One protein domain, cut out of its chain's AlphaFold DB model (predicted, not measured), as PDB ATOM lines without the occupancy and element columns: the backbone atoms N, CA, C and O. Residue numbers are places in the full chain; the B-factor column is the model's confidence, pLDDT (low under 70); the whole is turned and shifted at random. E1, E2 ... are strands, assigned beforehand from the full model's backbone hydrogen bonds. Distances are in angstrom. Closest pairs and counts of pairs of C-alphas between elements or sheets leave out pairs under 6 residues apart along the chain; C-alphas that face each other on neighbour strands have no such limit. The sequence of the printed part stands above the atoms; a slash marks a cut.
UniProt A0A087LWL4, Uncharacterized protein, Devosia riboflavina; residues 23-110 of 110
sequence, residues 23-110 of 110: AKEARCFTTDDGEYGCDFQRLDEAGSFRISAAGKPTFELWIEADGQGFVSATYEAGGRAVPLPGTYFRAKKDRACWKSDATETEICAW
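This is residues 23 to 110 of the 110 residues of an uncharacterized protein of Devosia riboflavina (UniProt A0A087LWL4). This is a small closed barrel of eight short strands, E1 to E8, each beside the one before it in the chain, with E8 back beside E1 to shut the ring. E3, E4 and E5 form one wall and E7, E8 and E1 another; E2 bends sharply from the side of E1 to that of E3, short E6 joins E5 to E7, and a long loop, residues 75 to 87, runs along the E5 side. The printed part has 88 residues with no named helix and eight named strands, in ring order E1 to E8, all antiparallel. The class is all strand, though only 42 of the 88 residues are in named strands. The whole is compact and rounded, with a radius of gyration of the C-alphas of 12.1 A and spans of 31 by 30 by 25 A.

E2, residues 34 to 42, is the longest strand by residues and measures 21.2 A; it bends by 76 degrees at residue 37. E5, residues 68 to 74, measures 20.4 A, and E4, residues 58 to 63, 16.5 A. E1, residues 26 to 30, measures 13.5 A and begins with C-alpha 26 at (-14.167, 27.538, -64.655). E3 is residues 49 to 52, E6 residues 88 to 90 and E7 residues 97 to 100. E8, residues 106 to 109, ends with C-alpha 109 at (-8.529, 23.688, -65.143).

The eight strands form a meander, each the antiparallel neighbour of the one before, and each such pair is a hairpin. E4 and E5 stand at 161 degrees, with N 60 and O 72 2.9 A apart. On the other side of E4 lies E3, at 172 degrees, with N 61 and O 49 at 2.8 A. E2 is staggered: it pairs with E3 over residues 39 to 42, N 39 and O 52 at 2.8 A, and with E1 over residues 34 to 38, N 36 and O 28 at 2.9 A. E5 pairs with E6 over residues 68 to 69, N 69 and O 88 at 2.8 A. E6 and E7 have N 89 and O 99 at 2.9 A, and E7 and E8 have N 98 and O 107 at 2.8 A. E8 and E1 close the barrel at 177 degrees, with N 108 and O 29 at 2.9 A. E1 and E5 are apart, as are E4 and E8.

The C-alphas of Gly 78 and Lys 93, the two farthest apart, are 34.6 A from each other. The link from E5 to E6, residues 75 to 87, is long; within it residues 82 to 83 pair antiparallel with residues 72 to 73 of E5. The printed part has no cut and ends at Trp 110, the chain's last residue. Its mean pLDDT is 95.6, and no printed residue is under 70.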
ATOM      1  N   ALA A  23     -16.773  35.339 -59.779       70.12
ATOM      2  CA  ALA A  23     -15.678  34.495 -60.228       70.12
ATOM      3  C   ALA A  23     -15.953  34.087 -61.681       70.12
ATOM      4  O   ALA A  23     -17.091  33.787 -62.044       70.12
ATOM      5  N   LYS A  24     -14.918  34.122 -62.522       81.00
ATOM      6  CA  LYS A  24     -15.018  33.622 -63.893       81.00
ATOM      7  C   LYS A  24     -15.448  32.152 -63.843       81.00
ATOM      8  O   LYS A  24     -14.937  31.404 -63.012       81.00
ATOM      9  N   GLU A  25     -16.361  31.756 -64.728       87.81
ATOM     10  CA  GLU A  25     -16.729  30.346 -64.882       87.81
ATOM     11  C   GLU A  25     -15.488  29.511 -65.208       87.81
ATOM     12  O   GLU A  25     -14.717  29.862 -66.111       87.81
ATOM     13  N   ALA A  26     -15.303  28.420 -64.465       94.25
ATOM     14  CA  ALA A  26     -14.167  27.538 -64.655       94.25
ATOM     15  C   ALA A  26     -14.329  26.717 -65.940       94.25
ATOM     16  O   ALA A  26     -15.414  26.243 -66.304       94.25
ATOM     17  N   ARG A  27     -13.213  26.553 -66.639       97.25
ATOM     18  CA  ARG A  27     -13.092  25.725 -67.833       97.25
ATOM     19  C   ARG A  27     -12.153  24.576 -67.520       97.25
ATOM     20  O   ARG A  27     -11.120  24.777 -66.887       97.25
ATOM     21  N   CYS A  28     -12.519  23.386 -67.969       97.94
ATOM     22  CA  CYS A  28     -11.738  22.179 -67.769       97.94
ATOM     23  C   CYS A  28     -11.445  21.496 -69.096       97.94
ATOM     24  O   CYS A  28     -12.180  21.654 -70.071       97.94
ATOM     25  N   PHE A  29     -10.377  20.708 -69.100       97.94
ATOM     26  CA  PHE A  29     -10.043  19.798 -70.183       97.94
ATOM     27  C   PHE A  29      -9.614  18.455 -69.601       97.94
ATOM     28  O   PHE A  29      -8.831  18.413 -68.651       97.94
ATOM     29  N   THR A  30     -10.100  17.368 -70.190       97.25
ATOM     30  CA  THR A  30      -9.554  16.019 -70.003       97.25
ATOM     31  C   THR A  30      -9.288  15.419 -71.374       97.25
ATOM     32  O   THR A  30     -10.022  15.705 -72.322       97.25
ATOM     33  N   THR A  31      -8.256  14.581 -71.501       96.19
ATOM     34  CA  THR A  31      -7.914  13.948 -72.791       96.19
ATOM     35  C   THR A  31      -9.109  13.256 -73.448       96.19
ATOM     36  O   THR A  31      -9.257  13.332 -74.665       96.19
ATOM     37  N   ASP A  32      -9.977  12.636 -72.646       94.06
ATOM     38  CA  ASP A  32     -11.118  11.866 -73.142       94.06
ATOM     39  C   ASP A  32     -12.354  12.727 -73.461       94.06
ATOM     40  O   ASP A  32     -13.159  12.343 -74.311       94.06
ATOM     41  N   ASP A  33     -12.527  13.891 -72.820       95.44
ATOM     42  CA  ASP A  33     -13.738  14.715 -72.970       95.44
ATOM     43  C   ASP A  33     -13.530  16.009 -73.764       95.44
ATOM     44  O   ASP A  33     -14.511  16.659 -74.140       95.44
ATOM     45  N   GLY A  34     -12.281  16.404 -74.019       97.19
ATOM     46  CA  GLY A  34     -11.972  17.714 -74.579       97.19
ATOM     47  C   GLY A  34     -12.285  18.842 -73.595       97.19
ATOM     48  O   GLY A  34     -12.258  18.648 -72.382       97.19
ATOM     49  N   GLU A  35     -12.563  20.043 -74.109       97.31
ATOM     50  CA  GLU A  35     -12.893  21.200 -73.270       97.31
ATOM     51  C   GLU A  35     -14.367  21.239 -72.849       97.31
ATOM     52  O   GLU A  35     -15.271  21.086 -73.673       97.31
ATOM     53  N   TYR A  36     -14.628  21.575 -71.586       97.31
ATOM     54  CA  TYR A  36     -15.978  21.729 -71.046       97.31
ATOM     55  C   TYR A  36     -16.042  22.776 -69.924       97.31
ATOM     56  O   TYR A  36     -15.032  23.163 -69.340       97.31
ATOM     57  N   GLY A  37     -17.249  23.281 -69.651       97.19
ATOM     58  CA  GLY A  37     -17.510  24.072 -68.444       97.19
ATOM     59  C   GLY A  37     -17.602  23.150 -67.231       97.19
ATOM     60  O   GLY A  37     -18.224  22.090 -67.321       97.19
ATOM     61  N   CYS A  38     -16.982  23.534 -66.123       97.19
ATOM     62  CA  CYS A  38     -16.889  22.704 -64.927       97.19
ATOM     63  C   CYS A  38     -17.031  23.532 -63.649       97.19
ATOM     64  O   CYS A  38     -16.877  24.752 -63.656       97.19
ATOM     65  N   ASP A  39     -17.300  22.846 -62.546       96.62
ATOM     66  CA  ASP A  39     -17.069  23.356 -61.202       96.62
ATOM     67  C   ASP A  39     -15.651  22.970 -60.773       96.62
ATOM     68  O   ASP A  39     -15.277  21.794 -60.833       96.62
ATOM     69  N   PHE A  40     -14.861  23.967 -60.379       96.81
ATOM     70  CA  PHE A  40     -13.505  23.787 -59.873       96.81
ATOM     71  C   PHE A  40     -13.465  24.134 -58.389       96.81
ATOM     72  O   PHE A  40     -13.775  25.258 -57.989       96.81
ATOM     73  N   GLN A  41     -12.993  23.192 -57.581       96.69
ATOM     74  CA  GLN A  41     -12.858  23.364 -56.144       96.69
ATOM     75  C   GLN A  41     -11.423  23.075 -55.711       96.69
ATOM     76  O   GLN A  41     -10.932  21.960 -55.859       96.69
ATOM     77  N   ARG A  42     -10.760  24.060 -55.098       96.50
ATOM     78  CA  ARG A  42      -9.483  23.840 -54.404       96.50
ATOM     79  C   ARG A  42      -9.724  23.045 -53.116       96.50
ATOM     80  O   ARG A  42     -10.631  23.382 -52.356       96.50
ATOM     81  N   LEU A  43      -8.914  22.018 -52.873       97.19
ATOM     82  CA  LEU A  43      -9.040  21.100 -51.734       97.19
ATOM     83  C   LEU A  43      -8.059  21.420 -50.598       97.19
ATOM     84  O   LEU A  43      -8.391  21.199 -49.436       97.19
ATOM     85  N   ASP A  44      -6.884  21.969 -50.912       96.38
ATOM     86  CA  ASP A  44      -5.858  22.323 -49.926       96.38
ATOM     87  C   ASP A  44      -4.983  23.518 -50.367       96.38
ATOM     88  O   ASP A  44      -5.210  24.150 -51.403       96.38
ATOM     89  N   GLU A  45      -3.974  23.851 -49.555       94.19
ATOM     90  CA  GLU A  45      -3.006  24.919 -49.847       94.19
ATOM     91  C   GLU A  45      -1.867  24.488 -50.790       94.19
ATOM     92  O   GLU A  45      -1.195  25.352 -51.353       94.19
ATOM     93  N   ALA A  46      -1.664  23.183 -51.010       94.00
ATOM     94  CA  ALA A  46      -0.713  22.682 -52.008       94.00
ATOM     95  C   ALA A  46      -1.226  22.907 -53.443       94.00
ATOM     96  O   ALA A  46      -0.444  22.934 -54.395       94.00
ATOM     97  N   GLY A  47      -2.534  23.134 -53.583       93.88
ATOM     98  CA  GLY A  47      -3.210  23.359 -54.853       93.88
ATOM     99  C   GLY A  47      -3.910  22.112 -55.380       93.88
ATOM    100  O   GLY A  47      -4.271  22.102 -56.558       93.88
ATOM    101  N   SER A  48      -4.100  21.086 -54.540       97.75
ATOM    102  CA  SER A  48      -4.966  19.950 -54.845       97.75
ATOM    103  C   SER A  48      -6.357  20.455 -55.188       97.75
ATOM    104  O   SER A  48      -6.820  21.474 -54.656       97.75
ATOM    105  N   PHE A  49      -7.040  19.759 -56.086       98.00
ATOM    106  CA  PHE A  49      -8.310  20.236 -56.602       98.00
ATOM    107  C   PHE A  49      -9.252  19.109 -56.995       98.00
ATOM    108  O   PHE A  49      -8.843  17.988 -57.291       98.00
ATOM    109  N   ARG A  50     -10.536  19.453 -57.037       98.00
ATOM    110  CA  ARG A  50     -11.612  18.653 -57.601       98.00
ATOM    111  C   ARG A  50     -12.202  19.392 -58.795       98.00
ATOM    112  O   ARG A  50     -12.455  20.593 -58.705       98.00
ATOM    113  N   ILE A  51     -12.449  18.667 -59.880       97.81
ATOM    114  CA  ILE A  51     -13.267  19.134 -61.001       97.81
ATOM    115  C   ILE A  51     -14.495  18.248 -61.144       97.81
ATOM    116  O   ILE A  51     -14.404  17.022 -61.060       97.81
ATOM    117  N   SER A  52     -15.650  18.866 -61.357       97.12
ATOM    118  CA  SER A  52     -16.898  18.150 -61.618       97.12
ATOM    119  C   SER A  52     -17.721  18.864 -62.683       97.12
ATOM    120  O   SER A  52     -17.646  20.081 -62.838       97.12
ATOM    121  N   ALA A  53     -18.495  18.108 -63.453       96.44
ATOM    122  CA  ALA A  53     -19.438  18.658 -64.418       96.44
ATOM    123  C   ALA A  53     -20.600  17.683 -64.626       96.44
ATOM    124  O   ALA A  53     -20.449  16.467 -64.489       96.44
ATOM    125  N   ALA A  54     -21.777  18.212 -64.961       94.19
ATOM    126  CA  ALA A  54     -22.948  17.382 -65.217       94.19
ATOM    127  C   ALA A  54     -22.694  16.429 -66.400       94.19
ATOM    128  O   ALA A  54     -22.301  16.861 -67.483       94.19
ATOM    129  N   GLY A  55     -22.928  15.130 -66.190       93.69
ATOM    130  CA  GLY A  55     -22.706  14.099 -67.209       93.69
ATOM    131  C   GLY A  55     -21.234  13.763 -67.478       93.69
ATOM    132  O   GLY A  55     -20.951  13.088 -68.466       93.69
ATOM    133  N   LYS A  56     -20.308  14.223 -66.626       95.75
ATOM    134  CA  LYS A  56     -18.872  13.919 -66.688       95.75
ATOM    135  C   LYS A  56     -18.397  13.258 -65.390       95.75
ATOM    136  O   LYS A  56     -19.020  13.469 -64.347       95.75
ATOM    137  N   PRO A  57     -17.298  12.483 -65.421       96.31
ATOM    138  CA  PRO A  57     -16.675  12.010 -64.195       96.31
ATOM    139  C   PRO A  57     -16.215  13.187 -63.327       96.31
ATOM    140  O   PRO A  57     -15.819  14.239 -63.830       96.31
ATOM    141  N   THR A  58     -16.250  13.001 -62.011       97.75
ATOM    142  CA  THR A  58     -15.597  13.914 -61.067       97.75
ATOM    143  C   THR A  58     -14.160  13.466 -60.877       97.75
ATOM    144  O   THR A  58     -13.936  12.312 -60.519       97.75
ATOM    145  N   PHE A  59     -13.201  14.363 -61.086       98.12
ATOM    146  CA  PHE A  59     -11.786  14.071 -60.887       98.12
ATOM    147  C   PHE A  59     -11.265  14.804 -59.660       98.12
ATOM    148  O   PHE A  59     -11.560  15.983 -59.468       98.12
ATOM    149  N   GLU A  60     -10.464  14.120 -58.855       98.44
ATOM    150  CA  GLU A  60      -9.718  14.709 -57.747       98.44
ATOM    151  C   GLU A  60      -8.236  14.504 -57.992       98.44
ATOM    152  O   GLU A  60      -7.807  13.367 -58.189       98.44
ATOM    153  N   LEU A  61      -7.471  15.590 -57.959       98.50
ATOM    154  CA  LEU A  61      -6.020  15.577 -58.016       98.50
ATOM    155  C   LEU A  61      -5.472  16.014 -56.661       98.50
ATOM    156  O   LEU A  61      -5.697  17.148 -56.236       98.50
ATOM    157  N   TRP A  62      -4.728  15.117 -56.021       98.19
ATOM    158  CA  TRP A  62      -4.033  15.359 -54.761       98.19
ATOM    159  C   TRP A  62      -2.552  15.601 -55.025       98.19
ATOM    160  O   TRP A  62      -1.897  14.760 -55.636       98.19
ATOM    161  N   ILE A  63      -2.052  16.766 -54.612       97.94
ATOM    162  CA  ILE A  63      -0.658  17.181 -54.755       97.94
ATOM    163  C   ILE A  63       0.092  16.847 -53.472       97.94
ATOM    164  O   ILE A  63      -0.240  17.335 -52.394       97.94
ATOM    165  N   GLU A  64       1.154  16.068 -53.614       95.69
ATOM    166  CA  GLU A  64       2.058  15.720 -52.528       95.69
ATOM    167  C   GLU A  64       3.184  16.751 -52.366       95.69
ATOM    168  O   GLU A  64       3.451  17.590 -53.231       95.69
ATOM    169  N   ALA A  65       3.888  16.684 -51.232       88.94
ATOM    170  CA  ALA A  65       4.920  17.656 -50.857       88.94
ATOM    171  C   ALA A  65       6.107  17.739 -51.839       88.94
ATOM    172  O   ALA A  65       6.799  18.756 -51.893       88.94
ATOM    173  N   ASP A  66       6.354  16.686 -52.616       91.19
ATOM    174  CA  ASP A  66       7.390  16.637 -53.651       91.19
ATOM    175  C   ASP A  66       6.920  17.180 -55.017       91.19
ATOM    176  O   ASP A  66       7.690  17.205 -55.980       91.19
ATOM    177  N   GLY A  67       5.674  17.658 -55.098       92.62
ATOM    178  CA  GLY A  67       5.062  18.213 -56.301       92.62
ATOM    179  C   GLY A  67       4.487  17.169 -57.260       92.62
ATOM    180  O   GLY A  67       4.062  17.543 -58.358       92.62
ATOM    181  N   GLN A  68       4.475  15.889 -56.875       97.00
ATOM    182  CA  GLN A  68       3.764  14.829 -57.590       97.00
ATOM    183  C   GLN A  68       2.257  14.930 -57.341       97.00
ATOM    184  O   GLN A  68       1.817  15.362 -56.280       97.00
ATOM    185  N   GLY A  69       1.466  14.542 -58.336       97.75
ATOM    186  CA  GLY A  69       0.013  14.495 -58.260       97.75
ATOM    187  C   GLY A  69      -0.506  13.070 -58.400       97.75
ATOM    188  O   GLY A  69      -0.015  12.310 -59.234       97.75
ATOM    189  N   PHE A  70      -1.546  12.723 -57.653       98.00
ATOM    190  CA  PHE A  70      -2.295  11.482 -57.842       98.00
ATOM    191  C   PHE A  70      -3.742  11.810 -58.150       98.00
ATOM    192  O   PHE A  70      -4.367  12.609 -57.450       98.00
ATOM    193  N   VAL A  71      -4.269  11.198 -59.207       98.12
ATOM    194  CA  VAL A  71      -5.632  11.462 -59.656       98.12
ATOM    195  C   VAL A  71      -6.526  10.272 -59.372       98.12
ATOM    196  O   VAL A  71      -6.155   9.125 -59.616       98.12
ATOM    197  N   SER A  72      -7.741  10.556 -58.922       98.12
ATOM    198  CA  SER A  72      -8.837   9.597 -58.935       98.12
ATOM    199  C   SER A  72     -10.045  10.145 -59.688       98.12
ATOM    200  O   SER A  72     -10.240  11.357 -59.767       98.12
ATOM    201  N   ALA A  73     -10.847   9.244 -60.252       97.81
ATOM    202  CA  ALA A  73     -12.081   9.563 -60.953       97.81
ATOM    203  C   ALA A  73     -13.275   8.853 -60.308       97.81
ATOM    204  O   ALA A  73     -13.214   7.668 -59.976       97.81
ATOM    205  N   THR A  74     -14.382   9.574 -60.170       98.12
ATOM    206  CA  THR A  74     -15.683   9.044 -59.760       98.12
ATOM    207  C   THR A  74     -16.648   9.193 -60.931       98.12
ATOM    208  O   THR A  74     -16.994  10.308 -61.316       98.12
ATOM    209  N   TYR A  75     -17.059   8.071 -61.522       95.50
ATOM    210  CA  TYR A  75     -17.837   8.047 -62.770       95.50
ATOM    211  C   TYR A  75     -19.348   8.212 -62.566       95.50
ATOM    212  O   TYR A  75     -20.055   8.617 -63.484       95.50
ATOM    213  N   GLU A  76     -19.842   7.919 -61.364       92.94
ATOM    214  CA  GLU A  76     -21.259   7.981 -61.009       92.94
ATOM    215  C   GLU A  76     -21.427   8.757 -59.702       92.94
ATOM    216  O   GLU A  76     -20.594   8.652 -58.801       92.94
ATOM    217  N   ALA A  77     -22.505   9.531 -59.567       87.81
ATOM    218  CA  ALA A  77     -22.765  10.292 -58.347       87.81
ATOM    219  C   ALA A  77     -22.887   9.357 -57.128       87.81
ATOM    220  O   ALA A  77     -23.714   8.448 -57.114       87.81
ATOM    221  N   GLY A  78     -22.058   9.581 -56.104       87.75
ATOM    222  CA  GLY A  78     -21.973   8.707 -54.924       87.75
ATOM    223  C   GLY A  78     -21.217   7.391 -55.153       87.75
ATOM    224  O   GLY A  78     -21.156   6.560 -54.248       87.75
ATOM    225  N   GLY A  79     -20.638   7.195 -56.340       93.19
ATOM    226  CA  GLY A  79     -19.772   6.066 -56.647       93.19
ATOM    227  C   GLY A  79     -18.435   6.128 -55.903       93.19
ATOM    228  O   GLY A  79     -18.088   7.111 -55.247       93.19
ATOM    229  N   ARG A  80     -17.655   5.052 -56.023       95.94
ATOM    230  CA  ARG A  80     -16.295   5.009 -55.474       95.94
ATOM    231  C   ARG A  80     -15.328   5.808 -56.349       95.94
ATOM    232  O   ARG A  80     -15.396   5.718 -57.576       95.94
ATOM    233  N   ALA A  81     -14.372   6.472 -55.712       96.56
ATOM    234  CA  ALA A  81     -13.212   7.013 -56.399       96.56
ATOM    235  C   ALA A  81     -12.314   5.864 -56.891       96.56
ATOM    236  O   ALA A  81     -11.979   4.947 -56.134       96.56
ATOM    237  N   VAL A  82     -11.947   5.895 -58.169       97.88
ATOM    238  CA  VAL A  82     -11.041   4.935 -58.806       97.88
ATOM    239  C   VAL A  82      -9.728   5.652 -59.113       97.88
ATOM    240  O   VAL A  82      -9.763   6.650 -59.833       97.88
ATOM    241  N   PRO A  83      -8.577   5.194 -58.587       97.62
ATOM    242  CA  PRO A  83      -7.294   5.810 -58.903       97.62
ATOM    243  C   PRO A  83      -6.976   5.630 -60.388       97.62
ATOM    244  O   PRO A  83      -7.122   4.530 -60.932       97.62
ATOM    245  N   LEU A  84      -6.547   6.709 -61.036       97.44
ATOM    246  CA  LEU A  84      -6.072   6.665 -62.412       97.44
ATOM    247  C   LEU A  84      -4.604   6.211 -62.456       97.44
ATOM    248  O   LEU A  84      -3.868   6.424 -61.490       97.44
ATOM    249  N   PRO A  85      -4.160   5.565 -63.548       97.44
ATOM    250  CA  PRO A  85      -2.799   5.051 -63.628       97.44
ATOM    251  C   PRO A  85      -1.726   6.148 -63.650       97.44
ATOM    252  O   PRO A  85      -1.822   7.131 -64.393       97.44
ATOM    253  N   GLY A  86      -0.640   5.883 -62.926       97.25
ATOM    254  CA  GLY A  86       0.580   6.685 -62.945       97.25
ATOM    255  C   GLY A  86       0.567   7.880 -62.002       97.25
ATOM    256  O   GLY A  86      -0.401   8.146 -61.290       97.25
ATOM    257  N   THR A  87       1.683   8.596 -62.027       98.06
ATOM    258  CA  THR A  87       1.844   9.869 -61.339       98.06
ATOM    259  C   THR A  87       1.561  11.000 -62.314       98.06
ATOM    260  O   THR A  87       1.990  10.988 -63.469       98.06
ATOM    261  N   TYR A  88       0.860  12.020 -61.840       98.25
ATOM    262  CA  TYR A  88       0.598  13.235 -62.585       98.25
ATOM    263  C   TYR A  88       1.630  14.304 -62.244       98.25
ATOM    264  O   TYR A  88       1.896  14.597 -61.082       98.25
ATOM    265  N   PHE A  89       2.169  14.952 -63.271       97.50
ATOM    266  CA  PHE A  89       3.090  16.071 -63.115       97.50
ATOM    267  C   PHE A  89       2.511  17.321 -63.754       97.50
ATOM    268  O   PHE A  89       1.979  17.285 -64.867       97.50
ATOM    269  N   ARG A  90       2.662  18.458 -63.072       96.94
ATOM    270  CA  ARG A  90       2.235  19.747 -63.612       96.94
ATOM    271  C   ARG A  90       3.018  20.065 -64.879       96.94
ATOM    272  O   ARG A  90       4.248  20.191 -64.838       96.94
ATOM    273  N   ALA A  91       2.318  20.232 -65.996       95.38
ATOM    274  CA  ALA A  91       2.950  20.441 -67.285       95.38
ATOM    275  C   ALA A  91       3.797  21.730 -67.291       95.38
ATOM    276  O   ALA A  91       3.558  22.697 -66.559       95.38
ATOM    277  N   LYS A  92       4.879  21.720 -68.079       92.62
ATOM    278  CA  LYS A  92       5.829  22.847 -68.143       92.62
ATOM    279  C   LYS A  92       5.307  23.997 -69.002       92.62
ATOM    280  O   LYS A  92       5.550  25.149 -68.667       92.62
ATOM    281  N   LYS A  93       4.635  23.668 -70.111       92.44
ATOM    282  CA  LYS A  93       4.134  24.641 -71.094       92.44
ATOM    283  C   LYS A  93       2.819  25.260 -70.645       92.44
ATOM    284  O   LYS A  93       2.726  26.477 -70.574       92.44
ATOM    285  N   ASP A  94       1.852  24.413 -70.309       94.56
ATOM    286  CA  ASP A  94       0.579  24.848 -69.754       94.56
ATOM    287  C   ASP A  94       0.530  24.512 -68.266       94.56
ATOM    288  O   ASP A  94       0.573  23.354 -67.860       94.56
ATOM    289  N   ARG A  95       0.479  25.550 -67.437       94.00
ATOM    290  CA  ARG A  95       0.458  25.410 -65.983       94.00
ATOM    291  C   ARG A  95      -0.938  25.084 -65.450       94.00
ATOM    292  O   ARG A  95      -1.026  24.731 -64.280       94.00
ATOM    293  N   ALA A  96      -1.990  25.168 -66.264       95.75
ATOM    294  CA  ALA A  96      -3.320  24.685 -65.907       95.75
ATOM    295  C   ALA A  96      -3.398  23.151 -65.915       95.75
ATOM    296  O   ALA A  96      -4.258  22.590 -65.244       95.75
ATOM    297  N   CYS A  97      -2.491  22.483 -66.639       97.69
ATOM    298  CA  CYS A  97      -2.553  21.054 -66.914       97.69
ATOM    299  C   CYS A  97      -1.639  20.203 -66.028       97.69
ATOM    300  O   CYS A  97      -0.508  20.574 -65.691       97.69
ATOM    301  N   TRP A  98      -2.118  19.002 -65.735       98.19
ATOM    302  CA  TRP A  98      -1.394  17.906 -65.110       98.19
ATOM    303  C   TRP A  98      -1.430  16.693 -66.028       98.19
ATOM    304  O   TRP A  98      -2.499  16.333 -66.513       98.19
ATOM    305  N   LYS A  99      -0.273  16.069 -66.262       97.94
ATOM    306  CA  LYS A  99      -0.122  14.960 -67.210       97.94
ATOM    307  C   LYS A  99       0.366  13.694 -66.513       97.94
ATOM    308  O   LYS A  99       1.355  13.760 -65.784       97.94
ATOM    309  N   SER A 100      -0.301  12.570 -66.770       97.75
ATOM    310  CA  SER A 100       0.105  11.234 -66.320       97.75
ATOM    311  C   SER A 100       1.388  10.791 -67.024       97.75
ATOM    312  O   SER A 100       1.490  10.870 -68.251       97.75
ATOM    313  N   ASP A 101       2.349  10.279 -66.261       97.25
ATOM    314  CA  ASP A 101       3.563   9.652 -66.790       97.25
ATOM    315  C   ASP A 101       3.327   8.248 -67.374       97.25
ATOM    316  O   ASP A 101       4.115   7.786 -68.199       97.25
ATOM    317  N   ALA A 102       2.233   7.586 -66.993       97.38
ATOM    318  CA  ALA A 102       1.912   6.229 -67.420       97.38
ATOM    319  C   ALA A 102       1.045   6.182 -68.684       97.38
ATOM    320  O   ALA A 102       1.150   5.242 -69.469       97.38
ATOM    321  N   THR A 103       0.156   7.161 -68.865       96.31
ATOM    322  CA  THR A 103      -0.873   7.127 -69.925       96.31
ATOM    323  C   THR A 103      -0.863   8.345 -70.831       96.31
ATOM    324  O   THR A 103      -1.621   8.387 -71.792       96.31
ATOM    325  N   GLU A 104      -0.049   9.352 -70.513       93.38
ATOM    326  CA  GLU A 104      -0.063  10.653 -71.179       93.38
ATOM    327  C   GLU A 104      -1.402  11.406 -71.102       93.38
ATOM    328  O   GLU A 104      -1.535  12.452 -71.736       93.38
ATOM    329  N   THR A 105      -2.360  10.924 -70.300       95.25
ATOM    330  CA  THR A 105      -3.635  11.605 -70.060       95.25
ATOM    331  C   THR A 105      -3.410  12.928 -69.341       95.25
ATOM    332  O   THR A 105      -2.565  13.040 -68.450       95.25
ATOM    333  N   GLU A 106      -4.181  13.934 -69.730       96.88
ATOM    334  CA  GLU A 106      -4.102  15.294 -69.223       96.88
ATOM    335  C   GLU A 106      -5.398  15.690 -68.525       96.88
ATOM    336  O   GLU A 106      -6.493  15.330 -68.961       96.88
ATOM    337  N   ILE A 107      -5.249  16.455 -67.444       97.81
ATOM    338  CA  ILE A 107      -6.336  17.096 -66.707       97.81
ATOM    339  C   ILE A 107      -5.954  18.553 -66.484       97.81
ATOM    340  O   ILE A 107      -4.924  18.835 -65.869       97.81
ATOM    341  N   CYS A 108      -6.778  19.475 -66.976       97.94
ATOM    342  CA  CYS A 108      -6.533  20.912 -66.902       97.94
ATOM    343  C   CYS A 108      -7.736  21.665 -66.331       97.94
ATOM    344  O   CYS A 108      -8.875  21.268 -66.580       97.94
ATOM    345  N   ALA A 109      -7.487  22.773 -65.624       96.69
ATOM    346  CA  ALA A 109      -8.529  23.688 -65.143       96.69
ATOM    347  C   ALA A 109      -8.053  25.158 -65.091       96.69
ATOM    348  O   ALA A 109      -6.932  25.411 -64.635       96.69
ATOM    349  N   TRP A 110      -8.878  26.115 -65.556       94.44
ATOM    350  CA  TRP A 110      -8.561  27.560 -65.641       94.44
ATOM    351  C   TRP A 110      -9.784  28.501 -65.682       94.44
ATOM    352  O   TRP A 110     -10.928  28.006 -65.779       94.44
TER     353      TRP A 110